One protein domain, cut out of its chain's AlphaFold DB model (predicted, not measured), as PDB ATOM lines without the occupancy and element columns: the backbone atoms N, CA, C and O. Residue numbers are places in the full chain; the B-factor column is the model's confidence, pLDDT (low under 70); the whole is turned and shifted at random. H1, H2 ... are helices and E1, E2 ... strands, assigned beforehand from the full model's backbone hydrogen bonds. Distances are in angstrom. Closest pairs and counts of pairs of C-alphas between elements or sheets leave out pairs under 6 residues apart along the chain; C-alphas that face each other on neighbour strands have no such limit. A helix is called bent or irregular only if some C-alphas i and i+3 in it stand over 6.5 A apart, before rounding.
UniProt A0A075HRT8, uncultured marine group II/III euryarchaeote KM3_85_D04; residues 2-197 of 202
ATOM      1  N   LYS A   2     -35.635 -21.122 206.877       96.75
ATOM      2  CA  LYS A   2     -35.140 -19.760 207.141       96.75
ATOM      3  C   LYS A   2     -34.799 -19.023 205.858       96.75
ATOM      4  O   LYS A   2     -34.313 -19.658 204.926       96.75
ATOM      5  N   LYS A   3     -35.008 -17.709 205.822       97.69
ATOM      6  CA  LYS A   3     -34.646 -16.860 204.681       97.69
ATOM      7  C   LYS A   3     -33.131 -16.884 204.447       97.69
ATOM      8  O   LYS A   3     -32.705 -17.127 203.317       97.69
ATOM      9  N   SER A   4     -32.330 -16.752 205.505       98.19
ATOM     10  CA  SER A   4     -30.863 -16.757 205.425       98.19
ATOM     11  C   SER A   4     -30.284 -18.033 204.806       98.19
ATOM     12  O   SER A   4     -29.225 -17.997 204.183       98.19
ATOM     13  N   ASP A   5     -30.967 -19.173 204.964       98.12
ATOM     14  CA  ASP A   5     -30.528 -20.443 204.376       98.12
ATOM     15  C   ASP A   5     -30.599 -20.384 202.842       98.12
ATOM     16  O   ASP A   5     -29.694 -20.868 202.160       98.12
ATOM     17  N   PHE A   6     -31.635 -19.747 202.285       98.25
ATOM     18  CA  PHE A   6     -31.751 -19.548 200.838       98.25
ATOM     19  C   PHE A   6     -30.746 -18.526 200.321       98.25
ATOM     20  O   PHE A   6     -30.145 -18.751 199.274       98.25
ATOM     21  N   GLU A   7     -30.521 -17.437 201.058       98.25
ATOM     22  CA  GLU A   7     -29.497 -16.444 200.715       98.25
ATOM     23  C   GLU A   7     -28.104 -17.085 200.681       98.25
ATOM     24  O   GLU A   7     -27.356 -16.888 199.722       98.25
ATOM     25  N   GLY A   8     -27.778 -17.916 201.677       98.31
ATOM     26  CA  GLY A   8     -26.533 -18.679 201.726       98.31
ATOM     27  C   GLY A   8     -26.418 -19.681 200.577       98.31
ATOM     28  O   GLY A   8     -25.416 -19.684 199.859       98.31
ATOM     29  N   GLN A   9     -27.465 -20.480 200.347       97.81
ATOM     30  CA  GLN A   9     -27.493 -21.466 199.264       97.81
ATOM     31  C   GLN A   9     -27.401 -20.813 197.880       97.81
ATOM     32  O   GLN A   9     -26.755 -21.353 196.983       97.81
ATOM     33  N   SER A  10     -27.988 -19.628 197.696       97.94
ATOM     34  CA  SER A  10     -27.934 -18.900 196.427       97.94
ATOM     35  C   SER A  10     -26.497 -18.623 195.985       97.94
ATOM     36  O   SER A  10     -26.203 -18.602 194.790       97.94
ATOM     37  N   GLN A  11     -25.561 -18.488 196.930       97.88
ATOM     38  CA  GLN A  11     -24.172 -18.182 196.608       97.88
ATOM     39  C   GLN A  11     -23.464 -19.300 195.844       97.88
ATOM     40  O   GLN A  11     -22.508 -19.001 195.125       97.88
ATOM     41  N   THR A  12     -23.952 -20.540 195.939       96.44
ATOM     42  CA  THR A  12     -23.391 -21.699 195.230       96.44
ATOM     43  C   THR A  12     -23.924 -21.854 193.804       96.44
ATOM     44  O   THR A  12     -23.455 -22.731 193.085       96.44
ATOM     45  N   SER A  13     -24.912 -21.050 193.403       96.00
ATOM     46  CA  SER A  13     -25.518 -21.059 192.070       96.00
ATOM     47  C   SER A  13     -24.977 -19.907 191.214       96.00
ATOM     48  O   SER A  13     -24.762 -18.789 191.684       96.00
ATOM     49  N   THR A  14     -24.798 -20.173 189.924       96.19
ATOM     50  CA  THR A  14     -24.455 -19.208 188.873       96.19
ATOM     51  C   THR A  14     -25.547 -18.158 188.721       96.19
ATOM     52  O   THR A  14     -25.261 -16.971 188.593       96.19
ATOM     53  N   THR A  15     -26.805 -18.591 188.761       97.06
ATOM     54  CA  THR A  15     -27.972 -17.706 188.649       97.06
ATOM     55  C   THR A  15     -28.334 -17.011 189.955       97.06
ATOM     56  O   THR A  15     -29.209 -16.149 189.956       97.06
ATOM     57  N   LYS A  16     -27.677 -17.371 191.065       98.25
ATOM     58  CA  LYS A  16     -28.014 -16.901 192.415       98.25
ATOM     59  C   LYS A  16     -29.467 -17.194 192.801       98.25
ATOM     60  O   LYS A  16     -30.035 -16.518 193.650       98.25
ATOM     61  N   MET A  17     -30.073 -18.211 192.188       98.25
ATOM     62  CA  MET A  17     -31.351 -18.758 192.625       98.25
ATOM     63  C   MET A  17     -31.101 -19.912 193.592       98.25
ATOM     64  O   MET A  17     -30.124 -20.652 193.470       98.25
ATOM     65  N   ALA A  18     -32.009 -20.089 194.539       98.00
ATOM     66  CA  ALA A  18     -32.011 -21.238 195.431       98.00
ATOM     67  C   ALA A  18     -33.444 -21.699 195.649       98.00
ATOM     68  O   ALA A  18     -34.375 -20.904 195.581       98.00
ATOM     69  N   GLY A  19     -33.635 -22.976 195.941       96.62
ATOM     70  CA  GLY A  19     -34.956 -23.492 196.236       96.62
ATOM     71  C   GLY A  19     -34.897 -24.722 197.115       96.62
ATOM     72  O   GLY A  19     -33.904 -25.447 197.145       96.62
ATOM     73  N   ALA A  20     -35.975 -24.931 197.853       95.12
ATOM     74  CA  ALA A  20     -36.138 -26.060 198.746       95.12
ATOM     75  C   ALA A  20     -37.599 -26.493 198.745       95.12
ATOM     76  O   ALA A  20     -38.509 -25.696 198.507       95.12
ATOM     77  N   GLN A  21     -37.814 -27.771 199.022       92.75
ATOM     78  CA  GLN A  21     -39.145 -28.343 199.133       92.75
ATOM     79  C   GLN A  21     -39.397 -28.801 200.556       92.75
ATOM     80  O   GLN A  21     -38.492 -29.267 201.247       92.75
ATOM     81  N   GLY A  22     -40.645 -28.696 200.981       90.56
ATOM     82  CA  GLY A  22     -41.064 -29.179 202.281       90.56
ATOM     83  C   GLY A  22     -42.567 -29.322 202.359       90.56
ATOM     84  O   GLY A  22     -43.261 -29.407 201.346       90.56
ATOM     85  N   VAL A  23     -43.060 -29.365 203.589       89.62
ATOM     86  CA  VAL A  23     -44.476 -29.541 203.887       89.62
ATOM     87  C   VAL A  23     -44.910 -28.464 204.869       89.62
ATOM     88  O   VAL A  23     -44.273 -28.295 205.908       89.62
ATOM     89  N   TRP A  24     -46.009 -27.781 204.559       85.12
ATOM     90  CA  TRP A  24     -46.671 -26.810 205.429       85.12
ATOM     91  C   TRP A  24     -48.138 -27.189 205.594       85.12
ATOM     92  O   TRP A  24     -48.836 -27.386 204.604       85.12
ATOM     93  N   GLY A  25     -48.591 -27.374 206.837       76.50
ATOM     94  CA  GLY A  25     -49.968 -27.810 207.110       76.50
ATOM     95  C   GLY A  25     -50.349 -29.130 206.418       76.50
ATOM     96  O   GLY A  25     -51.486 -29.294 205.996       76.50
ATOM     97  N   GLY A  26     -49.391 -30.047 206.227       81.38
ATOM     98  CA  GLY A  26     -49.601 -31.309 205.499       81.38
ATOM     99  C   GLY A  26     -49.545 -31.196 203.969       81.38
ATOM    100  O   GLY A  26     -49.676 -32.206 203.280       81.38
ATOM    101  N   MET A  27     -49.306 -30.000 203.426       84.88
ATOM    102  CA  MET A  27     -49.326 -29.735 201.989       84.88
ATOM    103  C   MET A  27     -47.922 -29.486 201.434       84.88
ATOM    104  O   MET A  27     -47.135 -28.780 202.068       84.88
ATOM    105  N   PRO A  28     -47.571 -30.077 200.275       92.50
ATOM    106  CA  PRO A  28     -46.247 -29.918 199.697       92.50
ATOM    107  C   PRO A  28     -46.070 -28.490 199.185       92.50
ATOM    108  O   PRO A  28     -46.905 -27.981 198.434       92.50
ATOM    109  N   VAL A  29     -44.958 -27.869 199.558       94.38
ATOM    110  CA  VAL A  29     -44.595 -26.516 199.138       94.38
ATOM    111  C   VAL A  29     -43.183 -26.489 198.578       94.38
ATOM    112  O   VAL A  29     -42.318 -27.266 198.994       94.38
ATOM    113  N   THR A  30     -42.944 -25.582 197.641       96.56
ATOM    114  CA  THR A  30     -41.604 -25.229 197.168       96.56
ATOM    115  C   THR A  30     -41.396 -23.758 197.455       96.56
ATOM    116  O   THR A  30     -42.204 -22.928 197.048       96.56
ATOM    117  N   VAL A  31     -40.300 -23.448 198.130       97.44
ATOM    118  CA  VAL A  31     -39.821 -22.084 198.325       97.44
ATOM    119  C   VAL A  31     -38.705 -21.852 197.319       97.44
ATOM    120  O   VAL A  31     -37.813 -22.696 197.199       97.44
ATOM    121  N   VAL A  32     -38.755 -20.736 196.598       98.19
ATOM    122  CA  VAL A  32     -37.702 -20.329 195.664       98.19
ATOM    123  C   VAL A  32     -37.264 -18.910 195.993       98.19
ATOM    124  O   VAL A  32     -38.084 -17.996 196.009       98.19
ATOM    125  N   TYR A  33     -35.966 -18.745 196.221       98.62
ATOM    126  CA  TYR A  33     -35.282 -17.463 196.246       98.62
ATOM    127  C   TYR A  33     -34.852 -17.082 194.831       98.62
ATOM    128  O   TYR A  33     -34.194 -17.858 194.128       98.62
ATOM    129  N   VAL A  34     -35.206 -15.868 194.434       98.62
ATOM    130  CA  VAL A  34     -34.847 -15.238 193.168       98.62
ATOM    131  C   VAL A  34     -34.206 -13.894 193.506       98.62
ATOM    132  O   VAL A  34     -34.854 -13.108 194.186       98.62
ATOM    133  N   PRO A  35     -32.996 -13.580 193.015       98.44
ATOM    134  CA  PRO A  35     -32.284 -12.326 193.300       98.44
ATOM    135  C   PRO A  35     -32.917 -11.142 192.538       98.44
ATOM    136  O   PRO A  35     -32.314 -10.532 191.651       98.44
ATOM    137  N   HIS A  36     -34.198 -10.886 192.799       98.12
ATOM    138  CA  HIS A  36     -35.009  -9.910 192.090       98.12
ATOM    139  C   HIS A  36     -34.583  -8.489 192.433       98.12
ATOM    140  O   HIS A  36     -34.371  -7.704 191.514       98.12
ATOM    141  N   GLU A  37     -34.422  -8.159 193.712       97.88
ATOM    142  CA  GLU A  37     -34.015  -6.823 194.154       97.88
ATOM    143  C   GLU A  37     -32.671  -6.396 193.550       97.88
ATOM    144  O   GLU A  37     -32.509  -5.250 193.126       97.88
ATOM    145  N   GLU A  38     -31.739  -7.336 193.427       97.56
ATOM    146  CA  GLU A  38     -30.412  -7.135 192.852       97.56
ATOM    147  C   GLU A  38     -30.468  -6.946 191.332       97.56
ATOM    148  O   GLU A  38     -29.706  -6.159 190.765       97.56
ATOM    149  N   ASN A  39     -31.385  -7.644 190.655       98.12
ATOM    150  CA  ASN A  39     -31.433  -7.676 189.195       98.12
ATOM    151  C   ASN A  39     -32.478  -6.739 188.576       98.12
ATOM    152  O   ASN A  39     -32.332  -6.394 187.404       98.12
ATOM    153  N   LYS A  40     -33.520  -6.299 189.294       96.56
ATOM    154  CA  LYS A  40     -34.700  -5.626 188.705       96.56
ATOM    155  C   LYS A  40     -34.392  -4.360 187.904       96.56
ATOM    156  O   LYS A  40     -35.069  -4.108 186.914       96.56
ATOM    157  N   ASN A  41     -33.346  -3.620 188.274       96.75
ATOM    158  CA  ASN A  41     -32.957  -2.365 187.616       96.75
ATOM    159  C   ASN A  41     -31.928  -2.541 186.486       96.75
ATOM    160  O   ASN A  41     -31.652  -1.599 185.744       96.75
ATOM    161  N   SER A  42     -31.344  -3.731 186.348       96.56
ATOM    162  CA  SER A  42     -30.383  -4.030 185.285       96.56
ATOM    163  C   SER A  42     -31.103  -4.301 183.959       96.56
ATOM    164  O   SER A  42     -32.261  -4.720 183.969       96.56
ATOM    165  N   PRO A  43     -30.442  -4.166 182.797       96.50
ATOM    166  CA  PRO A  43     -31.001  -4.649 181.538       96.50
ATOM    167  C   PRO A  43     -31.429  -6.124 181.625       96.50
ATOM    168  O   PRO A  43     -30.843  -6.928 182.360       96.50
ATOM    169  N   ILE A  44     -32.479  -6.484 180.888       94.00
ATOM    170  CA  ILE A  44     -32.938  -7.872 180.793       94.00
ATOM    171  C   ILE A  44     -31.901  -8.669 179.989       94.00
ATOM    172  O   ILE A  44     -31.678  -8.390 178.813       94.00
ATOM    173  N   SER A  45     -31.278  -9.669 180.615       95.56
ATOM    174  CA  SER A  45     -30.268 -10.523 179.982       95.56
ATOM    175  C   SER A  45     -30.221 -11.912 180.613       95.56
ATOM    176  O   SER A  45     -30.626 -12.092 181.760       95.56
ATOM    177  N   SER A  46     -29.682 -12.888 179.877       96.75
ATOM    178  CA  SER A  46     -29.399 -14.232 180.403       96.75
ATOM    179  C   SER A  46     -28.591 -14.168 181.706       96.75
ATOM    180  O   SER A  46     -27.734 -13.296 181.861       96.75
ATOM    181  N   GLY A  47     -28.884 -15.079 182.636       96.50
ATOM    182  CA  GLY A  47     -28.171 -15.200 183.913       96.50
ATOM    183  C   GLY A  47     -28.500 -14.143 184.973       96.50
ATOM    184  O   GLY A  47     -27.949 -14.220 186.065       96.50
ATOM    185  N   LEU A  48     -29.407 -13.198 184.699       97.50
ATOM    186  CA  LEU A  48     -29.859 -12.190 185.667       97.50
ATOM    187  C   LEU A  48     -31.344 -12.391 186.030       97.50
ATOM    188  O   LEU A  48     -32.188 -11.583 185.605       97.50
ATOM    189  N   PRO A  49     -31.686 -13.469 186.763       98.12
ATOM    190  CA  PRO A  49     -33.064 -13.809 187.085       98.12
ATOM    191  C   PRO A  49     -33.730 -12.769 187.971       98.12
ATOM    192  O   PRO A  49     -33.120 -12.190 188.865       98.12
ATOM    193  N   ARG A  50     -35.012 -12.542 187.712       98.25
ATOM    194  CA  ARG A  50     -35.869 -11.606 188.440       98.25
ATOM    195  C   ARG A  50     -37.320 -11.975 188.182       98.25
ATOM    196  O   ARG A  50     -37.623 -12.505 187.113       98.25
ATOM    197  N   PHE A  51     -38.208 -11.637 189.111       98.12
ATOM    198  CA  PHE A  51     -39.639 -11.734 188.851       98.12
ATOM    199  C   PHE A  51     -40.057 -10.887 187.645       98.12
ATOM    200  O   PHE A  51     -39.635  -9.739 187.486       98.12
ATOM    201  N   GLN A  52     -40.863 -11.493 186.784       97.12
ATOM    202  CA  GLN A  52     -41.461 -10.901 185.600       97.12
ATOM    203  C   GLN A  52     -42.960 -11.153 185.659       97.12
ATOM    204  O   GLN A  52     -43.394 -12.289 185.834       97.12
ATOM    205  N   PHE A  53     -43.749 -10.111 185.449       97.00
ATOM    206  CA  PHE A  53     -45.199 -10.220 185.397       97.00
ATOM    207  C   PHE A  53     -45.654 -10.328 183.944       97.00
ATOM    208  O   PHE A  53     -45.158  -9.605 183.072       97.00
ATOM    209  N   LYS A  54     -46.559 -11.264 183.665       96.56
ATOM    210  CA  LYS A  54     -47.077 -11.540 182.320       96.56
ATOM    211  C   LYS A  54     -48.582 -11.760 182.356       96.56
ATOM    212  O   LYS A  54     -49.150 -12.073 183.401       96.56
ATOM    213  N   ASP A  55     -49.205 -11.629 181.192       96.75
ATOM    214  CA  ASP A  55     -50.576 -12.078 180.996       96.75
ATOM    215  C   ASP A  55     -50.640 -13.596 181.148       96.75
ATOM    216  O   ASP A  55     -49.849 -14.337 180.549       96.75
ATOM    217  N   GLY A  56     -51.585 -14.051 181.960       95.19
ATOM    218  CA  GLY A  56     -52.005 -15.439 181.948       95.19
ATOM    219  C   GLY A  56     -53.025 -15.661 180.846       95.19
ATOM    220  O   GLY A  56     -53.844 -14.788 180.544       95.19
ATOM    221  N   VAL A  57     -52.952 -16.832 180.230       93.31
ATOM    222  CA  VAL A  57     -53.803 -17.218 179.108       93.31
ATOM    223  C   VAL A  57     -54.393 -18.595 179.353       93.31
ATOM    224  O   VAL A  57     -53.745 -19.457 179.951       93.31
ATOM    225  N   ASP A  58     -55.614 -18.809 178.882       89.12
ATOM    226  CA  ASP A  58     -56.227 -20.130 178.890       89.12
ATOM    227  C   ASP A  58     -55.672 -21.026 177.764       89.12
ATOM    228  O   ASP A  58     -54.785 -20.646 176.994       89.12
ATOM    229  N   GLN A  59     -56.207 -22.243 177.643       85.00
ATOM    230  CA  GLN A  59     -55.781 -23.203 176.616       85.00
ATOM    231  C   GLN A  59     -56.089 -22.756 175.177       85.00
ATOM    232  O   GLN A  59     -55.510 -23.303 174.237       85.00
ATOM    233  N   THR A  60     -56.984 -21.783 174.991       89.81
ATOM    234  CA  THR A  60     -57.311 -21.190 173.685       89.81
ATOM    235  C   THR A  60     -56.411 -20.000 173.345       89.81
ATOM    236  O   THR A  60     -56.394 -19.548 172.201       89.81
ATOM    237  N   GLY A  61     -55.636 -19.513 174.320       89.12
ATOM    238  CA  GLY A  61     -54.829 -18.302 174.213       89.12
ATOM    239  C   GLY A  61     -55.579 -17.030 174.617       89.12
ATOM    240  O   GLY A  61     -55.031 -15.939 174.459       89.12
ATOM    241  N   ALA A  62     -56.806 -17.139 175.135       93.69
ATOM    242  CA  ALA A  62     -57.539 -15.985 175.636       93.69
ATOM    243  C   ALA A  62     -56.917 -15.494 176.948       93.69
ATOM    244  O   ALA A  62     -56.572 -16.291 177.820       93.69
ATOM    245  N   ILE A  63     -56.771 -14.175 177.086       95.94
ATOM    246  CA  ILE A  63     -56.178 -13.554 178.274       95.94
ATOM    247  C   ILE A  63     -57.137 -13.690 179.461       95.94
ATOM    248  O   ILE A  63     -58.286 -13.256 179.397       95.94
ATOM    249  N   ILE A  64     -56.630 -14.254 180.556       95.38
ATOM    250  CA  ILE A  64     -57.313 -14.367 181.852       95.38
ATOM    251  C   ILE A  64     -57.092 -13.091 182.681       95.38
ATOM    252  O   ILE A  64     -57.999 -12.605 183.360       95.38
ATOM    253  N   GLY A  65     -55.876 -12.544 182.629       94.69
ATOM    254  CA  GLY A  65     -55.499 -11.271 183.244       94.69
ATOM    255  C   GLY A  65     -53.998 -11.166 183.496       94.69
ATOM    256  O   GLY A  65     -53.242 -12.101 183.211       94.69
ATOM    257  N   PHE A  66     -53.567 -10.029 184.034       95.94
ATOM    258  CA  PHE A  66     -52.150  -9.698 184.166       95.94
ATOM    259  C   PHE A  66     -51.604 -10.072 185.547       95.94
ATOM    260  O   PHE A  66     -52.196  -9.740 186.570       95.94
ATOM    261  N   GLY A  67     -50.441 -10.730 185.601       95.81
ATOM    262  CA  GLY A  67     -49.806 -11.129 186.863       95.81
ATOM    263  C   GLY A  67     -49.477  -9.960 187.799       95.81
ATOM    264  O   GLY A  67     -49.506 -10.133 189.013       95.81
ATOM    265  N   GLY A  68     -49.206  -8.767 187.260       94.88
ATOM    266  CA  GLY A  68     -48.874  -7.583 188.063       94.88
ATOM    267  C   GLY A  68     -50.076  -6.948 188.765       94.88
ATOM    268  O   GLY A  68     -49.881  -6.143 189.668       94.88
ATOM    269  N   GLU A  69     -51.310  -7.366 188.452       93.50
ATOM    270  CA  GLU A  69     -52.501  -6.969 189.221       93.50
ATOM    271  C   GLU A  69     -52.365  -7.312 190.715       93.50
ATOM    272  O   GLU A  69     -52.967  -6.651 191.562       93.50
ATOM    273  N   MET A  70     -51.563  -8.332 191.041       91.00
ATOM    274  CA  MET A  70     -51.220  -8.730 192.407       91.00
ATOM    275  C   MET A  70     -50.481  -7.627 193.183       91.00
ATOM    276  O   MET A  70     -50.663  -7.484 194.390       91.00
ATOM    277  N   GLU A  71     -49.680  -6.813 192.492       88.62
ATOM    278  CA  GLU A  71     -48.898  -5.726 193.090       88.62
ATOM    279  C   GLU A  71     -49.708  -4.429 193.236       88.62
ATOM    280  O   GLU A  71     -49.440  -3.597 194.110       88.62
ATOM    281  N   GLU A  72     -50.732  -4.257 192.406       89.06
ATOM    282  CA  GLU A  72     -51.496  -3.012 192.301       89.06
ATOM    283  C   GLU A  72     -52.795  -3.044 193.109       89.06
ATOM    284  O   GLU A  72     -53.203  -2.031 193.678       89.06
ATOM    285  N   ASN A  73     -53.453  -4.202 193.182       87.50
ATOM    286  CA  ASN A  73     -54.755  -4.328 193.823       87.50
ATOM    287  C   ASN A  73     -54.605  -4.620 195.328       87.50
ATOM    288  O   ASN A  73     -54.068  -5.672 195.686       87.50
ATOM    289  N   PRO A  74     -55.145  -3.768 196.224       87.25
ATOM    290  CA  PRO A  74     -55.087  -3.992 197.670       87.25
ATOM    291  C   PRO A  74     -55.667  -5.337 198.116       87.25
ATOM    292  O   PRO A  74     -55.217  -5.882 199.113       87.25
ATOM    293  N   LYS A  75     -56.614  -5.903 197.356       84.25
ATOM    294  CA  LYS A  75     -57.173  -7.233 197.625       84.25
ATOM    295  C   LYS A  75     -56.100  -8.330 197.669       84.25
ATOM    296  O   LYS A  75     -56.246  -9.303 198.398       84.25
ATOM    297  N   TRP A  76     -55.044  -8.188 196.872       87.44
ATOM    298  CA  TRP A  76     -53.993  -9.195 196.719       87.44
ATOM    299  C   TRP A  76     -52.699  -8.796 197.431       87.44
ATOM    300  O   TRP A  76     -51.653  -9.382 197.167       87.44
ATOM    301  N   SER A  77     -52.747  -7.817 198.343       88.75
ATOM    302  CA  SER A  77     -51.544  -7.269 198.976       88.75
ATOM    303  C   SER A  77     -50.718  -8.310 199.730       88.75
ATOM    304  O   SER A  77     -49.504  -8.166 199.812       88.75
ATOM    305  N   THR A  78     -51.358  -9.359 200.252       91.00
ATOM    306  CA  THR A  78     -50.703 -10.472 200.956       91.00
ATOM    307  C   THR A  78     -49.894 -11.390 200.039       91.00
ATOM    308  O   THR A  78     -49.041 -12.130 200.517       91.00
ATOM    309  N   LEU A  79     -50.145 -11.354 198.727       92.25
ATOM    310  CA  LEU A  79     -49.421 -12.139 197.723       92.25
ATOM    311  C   LEU A  79     -48.246 -11.382 197.095       92.25
ATOM    312  O   LEU A  79     -47.502 -11.983 196.319       92.25
ATOM    313  N   LYS A  80     -48.087 -10.085 197.395       94.50
ATOM    314  CA  LYS A  80     -46.994  -9.270 196.858       94.50
ATOM    315  C   LYS A  80     -45.658  -9.937 197.099       94.50
ATOM    316  O   LYS A  80     -45.402 -10.456 198.184       94.50
ATOM    317  N   ILE A  81     -44.795  -9.898 196.097       95.94
ATOM    318  CA  ILE A  81     -43.500 -10.552 196.226       95.94
ATOM    319  C   ILE A  81     -42.578  -9.670 197.058       95.94
ATOM    320  O   ILE A  81     -42.317  -8.516 196.720       95.94
ATOM    321  N   HIS A  82     -42.052 -10.236 198.136       96.81
ATOM    322  CA  HIS A  82     -41.092  -9.586 199.015       96.81
ATOM    323  C   HIS A  82     -39.964 -10.554 199.382       96.81
ATOM    324  O   HIS A  82     -40.013 -11.749 199.083       96.81
ATOM    325  N   ASP A  83     -38.901 -10.021 199.987       98.12
ATOM    326  CA  ASP A  83     -37.760 -10.804 200.476       98.12
ATOM    327  C   ASP A  83     -37.084 -11.699 199.427       98.12
ATOM    328  O   ASP A  83     -36.431 -12.676 199.791       98.12
ATOM    329  N   ASN A  84     -37.211 -11.362 198.136       98.44
ATOM    330  CA  ASN A  84     -36.692 -12.165 197.027       98.44
ATOM    331  C   ASN A  84     -37.261 -13.598 196.981       98.44
ATOM    332  O   ASN A  84     -36.674 -14.473 196.349       98.44
ATOM    333  N   ILE A  85     -38.399 -13.868 197.626       98.38
ATOM    334  CA  ILE A  85     -38.932 -15.222 197.799       98.38
ATOM    335  C   ILE A  85     -40.336 -15.344 197.213       98.38
ATOM    336  O   ILE A  85     -41.185 -14.474 197.373       98.38
ATOM    337  N   VAL A  86     -40.590 -16.489 196.578       97.81
ATOM    338  CA  VAL A  86     -41.941 -16.983 196.300       97.81
ATOM    339  C   VAL A  86     -42.134 -18.352 196.930       97.81
ATOM    340  O   VAL A  86     -41.211 -19.171 196.984       97.81
ATOM    341  N   ILE A  87     -43.360 -18.612 197.376       96.50
ATOM    342  CA  ILE A  87     -43.765 -19.910 197.907       96.50
ATOM    343  C   ILE A  87     -44.884 -20.450 197.041       96.50
ATOM    344  O   ILE A  87     -45.811 -19.734 196.688       96.50
ATOM    345  N   ILE A  88     -44.757 -21.710 196.648       96.25
ATOM    346  CA  ILE A  88     -45.573 -22.333 195.612       96.25
ATOM    347  C   ILE A  88     -46.265 -23.556 196.208       96.25
ATOM    348  O   ILE A  88     -45.614 -24.381 196.856       96.25
ATOM    349  N   MET A  89     -47.566 -23.706 195.949       94.00
ATOM    350  CA  MET A  89     -48.302 -24.934 196.256       94.00
ATOM    351  C   MET A  89     -47.816 -26.037 195.319       94.00
ATOM    352  O   MET A  89     -48.269 -26.129 194.186       94.00
ATOM    353  N   SER A  90     -46.906 -26.900 195.760       93.31
ATOM    354  CA  SER A  90     -46.213 -27.876 194.907       93.31
ATOM    355  C   SER A  90     -47.079 -29.070 194.515       93.31
ATOM    356  O   SER A  90     -46.760 -30.227 194.787       93.31
ATOM    357  N   ARG A  91     -48.176 -28.786 193.820       95.06
ATOM    358  CA  ARG A  91     -49.097 -29.715 193.180       95.06
ATOM    359  C   ARG A  91     -49.231 -29.320 191.718       95.06
ATOM    360  O   ARG A  91     -49.775 -28.277 191.375       95.06
ATOM    361  N   CYS A  92     -48.742 -30.174 190.834       96.50
ATOM    362  CA  CYS A  92     -48.863 -29.978 189.399       96.50
ATOM    363  C   CYS A  92     -50.343 -29.936 188.997       96.50
ATOM    364  O   CYS A  92     -51.105 -30.847 189.321       96.50
ATOM    365  N   THR A  93     -50.730 -28.922 188.232       95.69
ATOM    366  CA  THR A  93     -52.108 -28.706 187.762       95.69
ATOM    367  C   THR A  93     -52.577 -29.728 186.720       95.69
ATOM    368  O   THR A  93     -53.738 -29.710 186.335       95.69
ATOM    369  N   HIS A  94     -51.700 -30.636 186.270       95.69
ATOM    370  CA  HIS A  94     -52.074 -31.772 185.422       95.69
ATOM    371  C   HIS A  94     -52.806 -32.860 186.225       95.69
ATOM    372  O   HIS A  94     -54.011 -33.032 186.108       95.69
ATOM    373  N   LEU A  95     -52.054 -33.608 187.041       94.94
ATOM    374  CA  LEU A  95     -52.526 -34.774 187.799       94.94
ATOM    375  C   LEU A  95     -51.919 -34.804 189.210       94.94
ATOM    376  O   LEU A  95     -51.613 -35.860 189.753       94.94
ATOM    377  N   CYS A  96     -51.695 -33.627 189.797       94.94
ATOM    378  CA  CYS A  96     -51.411 -33.440 191.223       94.94
ATOM    379  C   CYS A  96     -50.129 -34.092 191.774       94.94
ATOM    380  O   CYS A  96     -49.927 -34.113 192.993       94.94
ATOM    381  N   CYS A  97     -49.225 -34.557 190.906       95.25
ATOM    382  CA  CYS A  97     -47.851 -34.891 191.281       95.25
ATOM    383  C   CYS A  97     -47.121 -33.680 191.875       95.25
ATOM    384  O   CYS A  97     -47.464 -32.539 191.572       95.25
ATOM    385  N   ILE A  98     -46.079 -33.926 192.666       94.88
ATOM    386  CA  ILE A  98     -45.259 -32.871 193.267       94.88
ATOM    387  C   ILE A  98     -44.130 -32.512 192.286       94.88
ATOM    388  O   ILE A  98     -43.255 -33.348 192.055       94.88
ATOM    389  N   PRO A  99     -44.140 -31.322 191.653       94.44
ATOM    390  CA  PRO A  99     -43.010 -30.868 190.854       94.44
ATOM    391  C   PRO A  99     -41.844 -30.501 191.769       94.44
ATOM    392  O   PRO A  99     -42.061 -29.951 192.844       94.44
ATOM    393  N   GLY A 100     -40.620 -30.794 191.342       87.88
ATOM    394  CA  GLY A 100     -39.411 -30.608 192.138       87.88
ATOM    395  C   GLY A 100     -38.566 -29.406 191.725       87.88
ATOM    396  O   GLY A 100     -38.393 -29.176 190.528       87.88
ATOM    397  N   TRP A 101     -37.998 -28.679 192.693       94.06
ATOM    398  CA  TRP A 101     -36.900 -27.736 192.437       94.06
ATOM    399  C   TRP A 101     -35.618 -28.527 192.177       94.06
ATOM    400  O   TRP A 101     -35.179 -29.264 193.056       94.06
ATOM    401  N   GLN A 102     -35.060 -28.409 190.968       85.69
ATOM    402  CA  GLN A 102     -33.821 -29.084 190.551       85.69
ATOM    403  C   GLN A 102     -33.744 -30.589 190.916       85.69
ATOM    404  O   GLN A 102     -32.668 -31.141 191.120       85.69
ATOM    405  N   LEU A 103     -34.896 -31.273 190.978       81.06
ATOM    406  CA  LEU A 103     -35.012 -32.660 191.459       81.06
ATOM    407  C   LEU A 103     -34.366 -33.686 190.515       81.06
ATOM    408  O   LEU A 103     -33.950 -34.759 190.943       81.06
ATOM    409  N   VAL A 104     -34.317 -33.373 189.222       87.69
ATOM    410  CA  VAL A 104     -33.781 -34.243 188.172       87.69
ATOM    411  C   VAL A 104     -32.827 -33.418 187.340       87.69
ATOM    412  O   VAL A 104     -33.282 -32.453 186.747       87.69
ATOM    413  N   ALA A 105     -31.557 -33.812 187.239       92.12
ATOM    414  CA  ALA A 105     -30.586 -33.115 186.400       92.12
ATOM    415  C   ALA A 105     -30.956 -33.239 184.910       92.12
ATOM    416  O   ALA A 105     -30.875 -34.320 184.323       92.12
ATOM    417  N   ASN A 106     -31.388 -32.132 184.309       93.38
ATOM    418  CA  ASN A 106     -31.720 -32.004 182.890       93.38
ATOM    419  C   ASN A 106     -31.641 -30.530 182.452       93.38
ATOM    420  O   ASN A 106     -31.452 -29.638 183.280       93.38
ATOM    421  N   ASP A 107     -31.844 -30.254 181.165       94.75
ATOM    422  CA  ASP A 107     -31.738 -28.890 180.624       94.75
ATOM    423  C   ASP A 107     -32.724 -27.896 181.265       94.75
ATOM    424  O   ASP A 107     -32.407 -26.718 181.412       94.75
ATOM    425  N   PHE A 108     -33.894 -28.371 181.701       95.69
ATOM    426  CA  PHE A 108     -34.945 -27.546 182.311       95.69
ATOM    427  C   PHE A 108     -34.674 -27.201 183.779       95.69
ATOM    428  O   PHE A 108     -35.289 -26.294 184.331       95.69
ATOM    429  N   THR A 109     -33.772 -27.920 184.431       95.25
ATOM    430  CA  THR A 109     -33.395 -27.713 185.838       95.25
ATOM    431  C   THR A 109     -31.958 -27.241 185.991       95.25
ATOM    432  O   THR A 109     -31.554 -26.902 187.099       95.25
ATOM    433  N   ALA A 110     -31.194 -27.202 184.898       95.94
ATOM    434  CA  ALA A 110     -29.831 -26.707 184.885       95.94
ATOM    435  C   ALA A 110     -29.741 -25.309 185.513       95.94
ATOM    436  O   ALA A 110     -30.676 -24.511 185.440       95.94
ATOM    437  N   ASP A 111     -28.596 -25.000 186.116       96.44
ATOM    438  CA  ASP A 111     -28.329 -23.709 186.750       96.44
ATOM    439  C   ASP A 111     -28.040 -22.626 185.698       96.44
ATOM    440  O   ASP A 111     -26.920 -22.150 185.514       96.44
ATOM    441  N   ASN A 112     -29.071 -22.282 184.936       96.69
ATOM    442  CA  ASN A 112     -29.080 -21.195 183.977       96.69
ATOM    443  C   ASN A 112     -30.485 -20.578 183.924       96.69
ATOM    444  O   ASN A 112     -31.468 -21.178 184.360       96.69
ATOM    445  N   TRP A 113     -30.582 -19.353 183.416       97.50
ATOM    446  CA  TRP A 113     -31.849 -18.636 183.357       97.50
ATOM    447  C   TRP A 113     -31.951 -17.791 182.095       97.50
ATOM    448  O   TRP A 113     -30.997 -17.106 181.718       97.50
ATOM    449  N   LEU A 114     -33.138 -17.810 181.489       97.50
ATOM    450  CA  LEU A 114     -33.510 -16.963 180.365       97.50
ATOM    451  C   LEU A 114     -34.766 -16.153 180.719       97.50
ATOM    452  O   LEU A 114     -35.683 -16.694 181.337       97.50
ATOM    453  N   PRO A 115     -34.840 -14.880 180.302       96.69
ATOM    454  CA  PRO A 115     -36.007 -14.046 180.551       96.69
ATOM    455  C   PRO A 115     -37.223 -14.481 179.727       96.69
ATOM    456  O   PRO A 115     -37.107 -15.158 178.706       96.69
ATOM    457  N   GLY A 116     -38.402 -14.010 180.135       94.00
ATOM    458  CA  GLY A 116     -39.640 -14.130 179.369       94.00
ATOM    459  C   GLY A 116     -40.520 -15.347 179.660       94.00
ATOM    460  O   GLY A 116     -41.562 -15.457 179.019       94.00
ATOM    461  N   GLY A 117     -40.163 -16.231 180.597       94.31
ATOM    462  CA  GLY A 117     -40.996 -17.399 180.908       94.31
ATOM    463  C   GLY A 117     -41.027 -18.427 179.777       94.31
ATOM    464  O   GLY A 117     -42.066 -19.027 179.501       94.31
ATOM    465  N   LEU A 118     -39.904 -18.573 179.073       95.00
ATOM    466  CA  LEU A 118     -39.750 -19.504 177.959       95.00
ATOM    467  C   LEU A 118     -39.614 -20.943 178.467       95.00
ATOM    468  O   LEU A 118     -39.209 -21.191 179.602       95.00
ATOM    469  N   ASP A 119     -39.900 -21.908 177.596       95.12
ATOM    470  CA  ASP A 119     -39.626 -23.318 177.887       95.12
ATOM    471  C   ASP A 119     -38.128 -23.647 177.867       95.12
ATOM    472  O   ASP A 119     -37.672 -24.533 178.585       95.12
ATOM    473  N   SER A 120     -37.353 -22.884 177.095       94.25
ATOM    474  CA  SER A 120     -35.895 -22.914 177.138       94.25
ATOM    475  C   SER A 120     -35.353 -22.358 178.459       94.25
ATOM    476  O   SER A 120     -36.025 -21.616 179.183       94.25
ATOM    477  N   GLY A 121     -34.093 -22.680 178.743       92.88
ATOM    478  CA  GLY A 121     -33.432 -22.316 179.992       92.88
ATOM    479  C   GLY A 121     -33.802 -23.248 181.147       92.88
ATOM    480  O   GLY A 121     -34.694 -24.087 181.037       92.88
ATOM    481  N   GLY A 122     -33.088 -23.090 182.250       95.44
ATOM    482  CA  GLY A 122     -33.134 -23.956 183.410       95.44
ATOM    483  C   GLY A 122     -33.889 -23.344 184.588       95.44
ATOM    484  O   GLY A 122     -34.822 -22.559 184.395       95.44
ATOM    485  N   ASN A 123     -33.498 -23.735 185.808       96.25
ATOM    486  CA  ASN A 123     -34.114 -23.315 187.077       96.25
ATOM    487  C   ASN A 123     -35.644 -23.444 187.138       96.25
ATOM    488  O   ASN A 123     -36.323 -22.703 187.854       96.25
ATOM    489  N   LYS A 124     -36.207 -24.398 186.395       96.56
ATOM    490  CA  LYS A 124     -37.640 -24.669 186.417       96.56
ATOM    491  C   LYS A 124     -37.973 -25.671 187.508       96.56
ATOM    492  O   LYS A 124     -37.201 -26.582 187.818       96.56
ATOM    493  N   LEU A 125     -39.189 -25.558 188.028       97.12
ATOM    494  CA  LEU A 125     -39.815 -26.660 188.740       97.12
ATOM    495  C   LEU A 125     -40.194 -27.726 187.711       97.12
ATOM    496  O   LEU A 125     -40.923 -27.448 186.754       97.12
ATOM    497  N   PHE A 126     -39.708 -28.950 187.913       96.75
ATOM    498  CA  PHE A 126     -39.911 -30.058 186.986       96.75
ATOM    499  C   PHE A 126     -40.831 -31.124 187.589       96.75
ATOM    500  O   PHE A 126     -40.529 -31.731 188.616       96.75
ATOM    501  N   CYS A 127     -41.966 -31.377 186.937       96.69
ATOM    502  CA  CYS A 127     -42.869 -32.471 187.280       96.69
ATOM    503  C   CYS A 127     -42.460 -33.739 186.527       96.69
ATOM    504  O   CYS A 127     -42.795 -33.890 185.350       96.69
ATOM    505  N   ILE A 128     -41.801 -34.668 187.221       94.94
ATOM    506  CA  ILE A 128     -41.281 -35.910 186.627       94.94
ATOM    507  C   ILE A 128     -42.362 -36.805 186.007       94.94
ATOM    508  O   ILE A 128     -42.076 -37.531 185.065       94.94
ATOM    509  N   CYS A 129     -43.609 -36.727 186.482       96.31
ATOM    510  CA  CYS A 129     -44.673 -37.627 186.037       96.31
ATOM    511  C   CYS A 129     -44.941 -37.536 184.528       96.31
ATOM    512  O   CYS A 129     -45.098 -38.552 183.864       96.31
ATOM    513  N   HIS A 130     -44.997 -36.316 183.988       96.75
ATOM    514  CA  HIS A 130     -45.313 -36.086 182.574       96.75
ATOM    515  C   HIS A 130     -44.533 -34.895 182.007       96.75
ATOM    516  O   HIS A 130     -44.995 -34.204 181.101       96.75
ATOM    517  N   SER A 131     -43.377 -34.601 182.601       95.75
ATOM    518  CA  SER A 131     -42.463 -33.541 182.177       95.75
ATOM    519  C   SER A 131     -43.123 -32.164 182.067       95.75
ATOM    520  O   SER A 131     -42.874 -31.449 181.103       95.75
ATOM    521  N   SER A 132     -43.992 -31.773 183.007       97.69
ATOM    522  CA  SER A 132     -44.463 -30.374 183.071       97.69
ATOM    523  C   SER A 132     -43.396 -29.482 183.695       97.69
ATOM    524  O   SER A 132     -42.736 -29.903 184.646       97.69
ATOM    525  N   ARG A 133     -43.219 -28.276 183.152       97.19
ATOM    526  CA  ARG A 133     -42.204 -27.305 183.576       97.19
ATOM    527  C   ARG A 133     -42.874 -26.010 183.992       97.19
ATOM    528  O   ARG A 133     -43.769 -25.536 183.288       97.19
ATOM    529  N   PHE A 134     -42.406 -25.439 185.094       97.88
ATOM    530  CA  PHE A 134     -42.910 -24.176 185.617       97.88
ATOM    531  C   PHE A 134     -41.746 -23.248 185.952       97.88
ATOM    532  O   PHE A 134     -40.807 -23.665 186.627       97.88
ATOM    533  N   ASP A 135     -41.799 -22.012 185.468       97.94
ATOM    534  CA  ASP A 135     -40.774 -21.002 185.722       97.94
ATOM    535  C   ASP A 135     -41.168 -20.175 186.954       97.94
ATOM    536  O   ASP A 135     -42.118 -19.388 186.875       97.94
ATOM    537  N   PRO A 136     -40.454 -20.316 188.086       97.88
ATOM    538  CA  PRO A 136     -40.783 -19.600 189.314       97.88
ATOM    539  C   PRO A 136     -40.499 -18.095 189.246       97.88
ATOM    540  O   PRO A 136     -40.866 -17.364 190.160       97.88
ATOM    541  N   THR A 137     -39.854 -17.617 188.179       98.19
ATOM    542  CA  THR A 137     -39.552 -16.196 187.971       98.19
ATOM    543  C   THR A 137     -40.603 -15.473 187.137       98.19
ATOM    544  O   THR A 137     -40.527 -14.257 186.993       98.19
ATOM    545  N   THR A 138     -41.586 -16.178 186.574       98.06
ATOM    546  CA  THR A 138     -42.632 -15.553 185.759       98.06
ATOM    547  C   THR A 138     -43.989 -15.740 186.418       98.06
ATOM    548  O   THR A 138     -44.450 -16.869 186.556       98.06
ATOM    549  N   ILE A 139     -44.623 -14.637 186.809       98.00
ATOM    550  CA  ILE A 139     -45.895 -14.620 187.531       98.00
ATOM    551  C   ILE A 139     -47.025 -14.228 186.586       98.00
ATOM    552  O   ILE A 139     -46.929 -13.250 185.837       98.00
ATOM    553  N   GLU A 140     -48.101 -15.000 186.628       97.06
ATOM    554  CA  GLU A 140     -49.282 -14.821 185.791       97.06
ATOM    555  C   GLU A 140     -50.562 -15.070 186.599       97.06
ATOM    556  O   GLU A 140     -50.552 -15.738 187.640       97.06
ATOM    557  N   LYS A 141     -51.680 -14.538 186.105       96.12
ATOM    558  CA  LYS A 141     -53.009 -14.816 186.646       96.12
ATOM    559  C   LYS A 141     -53.611 -16.020 185.933       96.12
ATOM    560  O   LYS A 141     -53.724 -16.023 184.715       96.12
ATOM    561  N   ASN A 142     -54.019 -17.031 186.681       95.62
ATOM    562  CA  ASN A 142     -54.585 -18.263 186.147       95.62
ATOM    563  C   ASN A 142     -56.017 -18.473 186.636       95.62
ATOM    564  O   ASN A 142     -56.441 -17.904 187.643       95.62
ATOM    565  N   THR A 143     -56.730 -19.345 185.930       94.50
ATOM    566  CA  THR A 143     -58.044 -19.857 186.317       94.50
ATOM    567  C   THR A 143     -57.957 -21.368 186.465       94.50
ATOM    568  O   THR A 143     -57.318 -22.042 185.655       94.50
ATOM    569  N   ASN A 144     -58.604 -21.915 187.487       93.88
ATOM    570  CA  ASN A 144     -58.786 -23.355 187.638       93.88
ATOM    571  C   ASN A 144     -60.177 -23.641 188.219       93.88
ATOM    572  O   ASN A 144     -60.956 -22.720 188.470       93.88
ATOM    573  N   ILE A 145     -60.516 -24.918 188.361       92.75
ATOM    574  CA  ILE A 145     -61.831 -25.380 188.789       92.75
ATOM    575  C   ILE A 145     -61.727 -26.021 190.165       92.75
ATOM    576  O   ILE A 145     -60.873 -26.876 190.411       92.75
ATOM    577  N   ASN A 146     -62.642 -25.639 191.048       91.94
ATOM    578  CA  ASN A 146     -62.851 -26.339 192.299       91.94
ATOM    579  C   ASN A 146     -63.467 -27.704 191.995       91.94
ATOM    580  O   ASN A 146     -64.599 -27.788 191.521       91.94
ATOM    581  N   LYS A 147     -62.733 -28.791 192.254       88.56
ATOM    582  CA  LYS A 147     -63.192 -30.139 191.889       88.56
ATOM    583  C   LYS A 147     -64.431 -30.603 192.649       88.56
ATOM    584  O   LYS A 147     -65.122 -31.496 192.166       88.56
ATOM    585  N   SER A 148     -64.717 -30.023 193.814       88.62
ATOM    586  CA  SER A 148     -65.886 -30.390 194.618       88.62
ATOM    587  C   SER A 148     -67.158 -29.679 194.163       88.62
ATOM    588  O   SER A 148     -68.239 -30.250 194.268       88.62
ATOM    589  N   THR A 149     -67.050 -28.441 193.674       91.06
ATOM    590  CA  THR A 149     -68.220 -27.611 193.324       91.06
ATOM    591  C   THR A 149     -68.382 -27.376 191.823       91.06
ATOM    592  O   THR A 149     -69.462 -26.999 191.378       91.06
ATOM    593  N   GLY A 150     -67.323 -27.573 191.035       91.75
ATOM    594  CA  GLY A 150     -67.270 -27.216 189.617       91.75
ATOM    595  C   GLY A 150     -67.128 -25.713 189.353       91.75
ATOM    596  O   GLY A 150     -67.084 -25.305 188.194       91.75
ATOM    597  N   ALA A 151     -67.052 -24.879 190.395       92.50
ATOM    598  CA  ALA A 151     -66.906 -23.437 190.243       92.50
ATOM    599  C   ALA A 151     -65.490 -23.073 189.772       92.50
ATOM    600  O   ALA A 151     -64.499 -23.612 190.270       92.50
ATOM    601  N   ALA A 152     -65.401 -22.140 188.826       92.44
ATOM    602  CA  ALA A 152     -64.131 -21.553 188.425       92.44
ATOM    603  C   ALA A 152     -63.660 -20.523 189.455       92.44
ATOM    604  O   ALA A 152     -64.466 -19.752 189.980       92.44
ATOM    605  N   PHE A 153     -62.354 -20.476 189.690       92.62
ATOM    606  CA  PHE A 153     -61.710 -19.485 190.545       92.62
ATOM    607  C   PHE A 153     -60.417 -18.986 189.901       92.62
ATOM    608  O   PHE A 153     -59.774 -19.695 189.123       92.62
ATOM    609  N   ASN A 154     -60.036 -17.757 190.243       93.50
ATOM    610  CA  ASN A 154     -58.808 -17.132 189.764       93.50
ATOM    611  C   ASN A 154     -57.753 -17.101 190.867       93.50
ATOM    612  O   ASN A 154     -58.082 -16.922 192.036       93.50
ATOM    613  N   TYR A 155     -56.486 -17.216 190.485       94.94
ATOM    614  CA  TYR A 155     -55.344 -17.138 191.395       94.94
ATOM    615  C   TYR A 155     -54.110 -16.588 190.674       94.94
ATOM    616  O   TYR A 155     -54.054 -16.566 189.444       94.94
ATOM    617  N   PHE A 156     -53.102 -16.170 191.437       96.06
ATOM    618  CA  PHE A 156     -51.785 -15.814 190.907       96.06
ATOM    619  C   PHE A 156     -50.811 -16.963 191.117       96.06
ATOM    620  O   PHE A 156     -50.840 -17.638 192.148       96.06
ATOM    621  N   GLY A 157     -49.976 -17.221 190.118       96.69
ATOM    622  CA  GLY A 157     -49.130 -18.402 190.099       96.69
ATOM    623  C   GLY A 157     -47.894 -18.257 189.230       96.69
ATOM    624  O   GLY A 157     -47.779 -17.336 188.422       96.69
ATOM    625  N   ILE A 158     -46.986 -19.214 189.384       98.00
ATOM    626  CA  ILE A 158     -45.810 -19.355 188.530       98.00
ATOM    627  C   ILE A 158     -46.209 -19.922 187.170       98.00
ATOM    628  O   ILE A 158     -47.022 -20.848 187.076       98.00
ATOM    629  N   LYS A 159     -45.611 -19.390 186.109       97.44
ATOM    630  CA  LYS A 159     -45.972 -19.717 184.734       97.44
ATOM    631  C   LYS A 159     -45.629 -21.153 184.378       97.44
ATOM    632  O   LYS A 159     -44.495 -21.597 184.561       97.44
ATOM    633  N   ARG A 160     -46.575 -21.859 183.758       96.50
ATOM    634  CA  ARG A 160     -46.264 -23.096 183.034       96.50
ATOM    635  C   ARG A 160     -45.543 -22.758 181.730       96.50
ATOM    636  O   ARG A 160     -46.087 -22.050 180.886       96.50
ATOM    637  N   THR A 161     -44.363 -23.334 181.525       96.25
ATOM    638  CA  THR A 161     -43.577 -23.123 180.299       96.25
ATOM    639  C   THR A 161     -43.639 -24.307 179.341       96.25
ATOM    640  O   THR A 161     -43.413 -24.134 178.149       96.25
ATOM    641  N   GLY A 162     -44.004 -25.500 179.821       95.81
ATOM    642  CA  GLY A 162     -44.135 -26.669 178.958       95.81
ATOM    643  C   GLY A 162     -44.748 -27.899 179.627       95.81
ATOM    644  O   GLY A 162     -45.006 -27.926 180.831       95.81
ATOM    645  N   GLY A 163     -44.983 -28.932 178.816       95.94
ATOM    646  CA  GLY A 163     -45.631 -30.186 179.214       95.94
ATOM    647  C   GLY A 163     -47.161 -30.083 179.314       95.94
ATOM    648  O   GLY A 163     -47.721 -29.042 178.970       95.94
ATOM    649  N   PRO A 164     -47.841 -31.158 179.754       96.81
ATOM    650  CA  PRO A 164     -49.296 -31.306 179.645       96.81
ATOM    651  C   PRO A 164     -50.109 -30.601 180.735       96.81
ATOM    652  O   PRO A 164     -51.336 -30.649 180.690       96.81
ATOM    653  N   ALA A 165     -49.473 -29.974 181.728       96.12
ATOM    654  CA  ALA A 165     -50.202 -29.152 182.687       96.12
ATOM    655  C   ALA A 165     -51.060 -28.095 181.960       96.12
ATOM    656  O   ALA A 165     -50.598 -27.514 180.979       96.12
ATOM    657  N   PRO A 166     -52.302 -27.849 182.398       94.19
ATOM    658  CA  PRO A 166     -53.183 -26.898 181.731       94.19
ATOM    659  C   PRO A 166     -52.802 -25.440 182.023       94.19
ATOM    660  O   PRO A 166     -52.912 -24.602 181.137       94.19
ATOM    661  N   VAL A 167     -52.335 -25.147 183.240       95.56
ATOM    662  CA  VAL A 167     -52.090 -23.783 183.751       95.56
ATOM    663  C   VAL A 167     -50.910 -23.755 184.732       95.56
ATOM    664  O   VAL A 167     -50.402 -24.813 185.120       95.56
ATOM    665  N   GLY A 168     -50.462 -22.562 185.126       96.12
ATOM    666  CA  GLY A 168     -49.422 -22.353 186.139       96.12
ATOM    667  C   GLY A 168     -49.795 -22.824 187.552       96.12
ATOM    668  O   GLY A 168     -50.937 -23.201 187.814       96.12
ATOM    669  N   ILE A 169     -48.836 -22.810 188.482       96.88
ATOM    670  CA  ILE A 169     -49.028 -23.307 189.860       96.88
ATOM    671  C   ILE A 169     -49.222 -22.136 190.833       96.88
ATOM    672  O   ILE A 169     -48.441 -21.190 190.757       96.88
ATOM    673  N   PRO A 170     -50.209 -22.181 191.749       95.81
ATOM    674  CA  PRO A 170     -50.498 -21.076 192.658       95.81
ATOM    675  C   PRO A 170     -49.347 -20.686 193.586       95.81
ATOM    676  O   PRO A 170     -48.605 -21.544 194.081       95.81
ATOM    677  N   LEU A 171     -49.266 -19.383 193.859       95.69
ATOM    678  CA  LEU A 171     -48.471 -18.815 194.940       95.69
ATOM    679  C   LEU A 171     -49.193 -18.948 196.288       95.69
ATOM    680  O   LEU A 171     -50.422 -18.944 196.360       95.69
ATOM    681  N   ILE A 172     -48.405 -19.032 197.355       94.00
ATOM    682  CA  ILE A 172     -48.845 -19.051 198.748       94.00
ATOM    683  C   ILE A 172     -48.342 -17.762 199.414       94.00
ATOM    684  O   ILE A 172     -47.132 -17.521 199.390       94.00
ATOM    685  N   PRO A 173     -49.230 -16.947 200.011       93.75
ATOM    686  CA  PRO A 173     -48.824 -15.766 200.761       93.75
ATOM    687  C   PRO A 173     -48.106 -16.170 202.053       93.75
ATOM    688  O   PRO A 173     -48.441 -17.178 202.687       93.75
ATOM    689  N   PHE A 174     -47.104 -15.392 202.444       95.00
ATOM    690  CA  PHE A 174     -46.245 -15.704 203.582       95.00
ATOM    691  C   PHE A 174     -45.770 -14.429 204.279       95.00
ATOM    692  O   PHE A 174     -45.942 -13.327 203.775       95.00
ATOM    693  N   THR A 175     -45.169 -14.600 205.450       95.88
ATOM    694  CA  THR A 175     -44.448 -13.553 206.169       95.88
ATOM    695  C   THR A 175     -43.082 -14.068 206.616       95.88
ATOM    696  O   THR A 175     -42.831 -15.279 206.648       95.88
ATOM    697  N   VAL A 176     -42.180 -13.145 206.947       97.12
ATOM    698  CA  VAL A 176     -40.860 -13.451 207.503       97.12
ATOM    699  C   VAL A 176     -40.801 -12.951 208.941       97.12
ATOM    700  O   VAL A 176     -40.698 -11.751 209.188       97.12
ATOM    701  N   ASN A 177     -40.809 -13.879 209.895       97.00
ATOM    702  CA  ASN A 177     -40.750 -13.580 211.321       97.00
ATOM    703  C   ASN A 177     -39.422 -14.067 211.895       97.00
ATOM    704  O   ASN A 177     -39.164 -15.266 211.957       97.00
ATOM    705  N   ASN A 178     -38.561 -13.135 212.318       96.88
ATOM    706  CA  ASN A 178     -37.230 -13.445 212.855       96.88
ATOM    707  C   ASN A 178     -36.462 -14.444 211.969       96.88
ATOM    708  O   ASN A 178     -36.001 -15.475 212.458       96.88
ATOM    709  N   ASP A 179     -36.368 -14.140 210.668       97.56
ATOM    710  CA  ASP A 179     -35.703 -14.963 209.643       97.56
ATOM    711  C   ASP A 179     -36.426 -16.287 209.291       97.56
ATOM    712  O   ASP A 179     -36.032 -16.992 208.366       97.56
ATOM    713  N   VAL A 180     -37.542 -16.619 209.942       96.81
ATOM    714  CA  VAL A 180     -38.351 -17.804 209.625       96.81
ATOM    715  C   VAL A 180     -39.459 -17.450 208.637       96.81
ATOM    716  O   VAL A 180     -40.216 -16.508 208.848       96.81
ATOM    717  N   LEU A 181     -39.566 -18.237 207.564       95.88
ATOM    718  CA  LEU A 181     -40.694 -18.176 206.636       95.88
ATOM    719  C   LEU A 181     -41.912 -18.858 207.261       95.88
ATOM    720  O   LEU A 181     -41.845 -20.048 207.597       95.88
ATOM    721  N   GLU A 182     -43.011 -18.120 207.364       93.69
ATOM    722  CA  GLU A 182     -44.267 -18.569 207.963       93.69
ATOM    723  C   GLU A 182     -45.438 -18.284 207.021       93.69
ATOM    724  O   GLU A 182     -45.470 -17.266 206.334       93.69
ATOM    725  N   VAL A 183     -46.408 -19.194 206.976       89.25
ATOM    726  CA  VAL A 183     -47.668 -18.956 206.260       89.25
ATOM    727  C   VAL A 183     -48.478 -17.930 207.047       89.25
ATOM    728  O   VAL A 183     -48.513 -17.994 208.275       89.25
ATOM    729  N   ILE A 184     -49.129 -17.003 206.348       91.00
ATOM    730  CA  ILE A 184     -50.036 -16.049 206.992       91.00
ATOM    731  C   ILE A 184     -51.288 -16.743 207.546       91.00
ATOM    732  O   ILE A 184     -51.683 -17.820 207.096       91.00
ATOM    733  N   ASP A 185     -51.963 -16.092 208.485       88.94
ATOM    734  CA  ASP A 185     -53.307 -16.495 208.891       88.94
ATOM    735  C   ASP A 185     -54.331 -15.928 207.893       88.94
ATOM    736  O   ASP A 185     -54.690 -14.756 207.943       88.94
ATOM    737  N   PHE A 186     -54.786 -16.758 206.951       88.44
ATOM    738  CA  PHE A 186     -55.706 -16.334 205.889       88.44
ATOM    739  C   PHE A 186     -57.051 -15.810 206.406       88.44
ATOM    740  O   PHE A 186     -57.657 -14.965 205.745       88.44
ATOM    741  N   GLU A 187     -57.533 -16.314 207.548       88.44
ATOM    742  CA  GLU A 187     -58.782 -15.843 208.157       88.44
ATOM    743  C   GLU A 187     -58.576 -14.473 208.797       88.44
ATOM    744  O   GLU A 187     -59.361 -13.557 208.540       88.44
ATOM    745  N   ALA A 188     -57.497 -14.308 209.568       88.62
ATOM    746  CA  ALA A 188     -57.164 -13.031 210.196       88.62
ATOM    747  C   ALA A 188     -56.859 -11.930 209.166       88.62
ATOM    748  O   ALA A 188     -57.223 -10.773 209.374       88.62
ATOM    749  N   GLU A 189     -56.247 -12.298 208.040       87.25
ATOM    750  CA  GLU A 189     -55.950 -11.396 206.921       87.25
ATOM    751  C   GLU A 189     -57.155 -11.181 205.984       87.25
ATOM    752  O   GLU A 189     -57.091 -10.365 205.066       87.25
ATOM    753  N   GLY A 190     -58.271 -11.894 206.192       85.00
ATOM    754  CA  GLY A 190     -59.497 -11.729 205.406       85.00
ATOM    755  C   GLY A 190     -59.360 -12.127 203.933       85.00
ATOM    756  O   GLY A 190     -60.035 -11.547 203.085       85.00
ATOM    757  N   VAL A 191     -58.487 -13.094 203.628       85.12
ATOM    758  CA  VAL A 191     -58.157 -13.544 202.261       85.12
ATOM    759  C   VAL A 191     -58.425 -15.038 202.051       85.12
ATOM    760  O   VAL A 191     -57.744 -15.716 201.277       85.12
ATOM    761  N   VAL A 192     -59.414 -15.583 202.758       85.19
ATOM    762  CA  VAL A 192     -59.790 -17.006 202.699       85.19
ATOM    763  C   VAL A 192     -60.141 -17.481 201.289       85.19
ATOM    764  O   VAL A 192     -59.928 -18.648 200.975       85.19
ATOM    765  N   GLU A 193     -60.611 -16.599 200.404       80.12
ATOM    766  CA  GLU A 193     -60.895 -16.939 199.007       80.12
ATOM    767  C   GLU A 193     -59.640 -17.298 198.204       80.12
ATOM    768  O   GLU A 193     -59.736 -17.980 197.185       80.12
ATOM    769  N   ILE A 194     -58.448 -16.885 198.659       81.62
ATOM    770  CA  ILE A 194     -57.192 -17.327 198.048       81.62
ATOM    771  C   ILE A 194     -57.096 -18.850 198.159       81.62
ATOM    772  O   ILE A 194     -56.605 -19.475 197.233       81.62
ATOM    773  N   LEU A 195     -57.640 -19.468 199.212       83.12
ATOM    774  CA  LEU A 195     -57.558 -20.909 199.465       83.12
ATOM    775  C   LEU A 195     -58.325 -21.775 198.451       83.12
ATOM    776  O   LEU A 195     -58.198 -23.000 198.490       83.12
ATOM    777  N   ASP A 196     -59.069 -21.202 197.502       84.19
ATOM    778  CA  ASP A 196     -59.721 -21.997 196.454       84.19
ATOM    779  C   ASP A 196     -58.713 -22.847 195.662       84.19
ATOM    780  O   ASP A 196     -59.049 -23.937 195.187       84.19
ATOM    781  N   TRP A 197     -57.437 -22.444 195.608       80.75
ATOM    782  CA  TRP A 197     -56.389 -23.265 195.004       80.75
ATOM    783  C   TRP A 197     -56.170 -24.624 195.679       80.75
ATOM    784  O   TRP A 197     -55.675 -25.538 195.023       80.75
TER     785      TRP A 197
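Overview. This is residues 2 to 197 of the 202 residues of a protein of uncultured marine group II/III euryarchaeote KM3_85_D04 (UniProt A0A075HRT8). Two small, strongly twisted sheets partly face to face, E1-E2-E5 and E6-E7-E8, make a sandwich at the core, with much of the chain in long loops round it. H1 and the hairpin E9-E10 lie on the side of E1-E2-E5 away from the other sheet, while the hairpin E3-E4 packs on E7, and H5 lies beside E8. The printed part has 196 residues with five named helices and ten named strands, in the order H1 E1 E2 H2 E3 E4 H3 H4 E5 E6 E7 E8 E9 E10 H5; the sheets are antiparallel. The class is mixed, helices and strands, with under half of the residues in named elements. The whole is compact, with a radius of gyration of the C-alphas of 15.6 A and spans of 45 by 40 by 32 A.

Arrangement. E6 (residues 125 to 127), E7 (132 to 145) and E8 (152 to 162) form a meander, each strand the antiparallel neighbour of the one before. N 125 and O 134 are 2.9 A apart, and N 142 and O 155 2.8 A, within hydrogen-bond range. E7 bends by 128 degrees at residue 138, and E8 by 89 degrees at residue 156. The other sheet of the sandwich, two sheets face to face, runs E1 (18 to 24), E2 (27 to 33), E5 (85 to 89), with N 20 and O 31 at 3.0 A and N 32 and O 86 at 2.9 A. The facing parts are 10.6 A centre to centre, with strands at 40 degrees. H1 (3 to 10) is on this sheet at a height of 7.1 A, over E1 and slantwise to it at 36 degrees on the local plane; Ser 10 and Ala 18 have their closest C-alphas, 4.8 A. In the hairpin E9 (174 to 177) and E10 (180 to 183), N 175 and O 182 are 2.8 A apart; the closest C-alphas of E10 and H1 are those of Val 180 and Lys 3, 6.2 A. In the hairpin E3 (55 to 57) and E4 (63 to 66), N 56 and O 65 are 2.8 A apart; the closest C-alphas of E3 and E7 are those of Gly 56 and Glu 140, 4.8 A. H3 (69 to 72) only grazes the sheet E6 E7 E8, with residues 69 to 70, and touches H4 (74 to 79) only at the corner, Met 70 to Trp 76, C-alphas 5.1 A. H5 (192 to 197) is on that sheet at a height of 8.1 A, only just over none of its strands, with 2 C-alphas falling on E8. H2 (36 to 39) touches no helix and is on neither of these two sheets. Every O i to N i+4 pair is within hydrogen-bond range in H1; H4 and H5 have 0 of 2 each, but 2 of 3 and 3 of 3 O i to N i+3 pairs, and H2 and H3 are too short for an i+4 pair.

Along the chain. From first to last C-alpha, E8 measures 22.7 A, E2 19.5 A, E7 19.0 A and E1 18.6 A. H1 begins at C-alpha 3, (-34.646, -16.860, 204.681), and H5 ends at C-alpha 197, (-56.389, -23.265, 195.004). H4 is irregular, C-alphas 75 and 78 being 8.0 A apart, and H5 only just, C-alphas 194 and 197 being 6.7 A apart.

Size, cuts and confidence. The two C-alphas farthest apart are those of Ser 42 and Thr 149, 45.3 A. The printed part has no cut. The long links are H2 to E3, E5 to E6 with 35 residues, and E8 to E9. The mean pLDDT of the printed part is 94.1, and no printed residue is under 70.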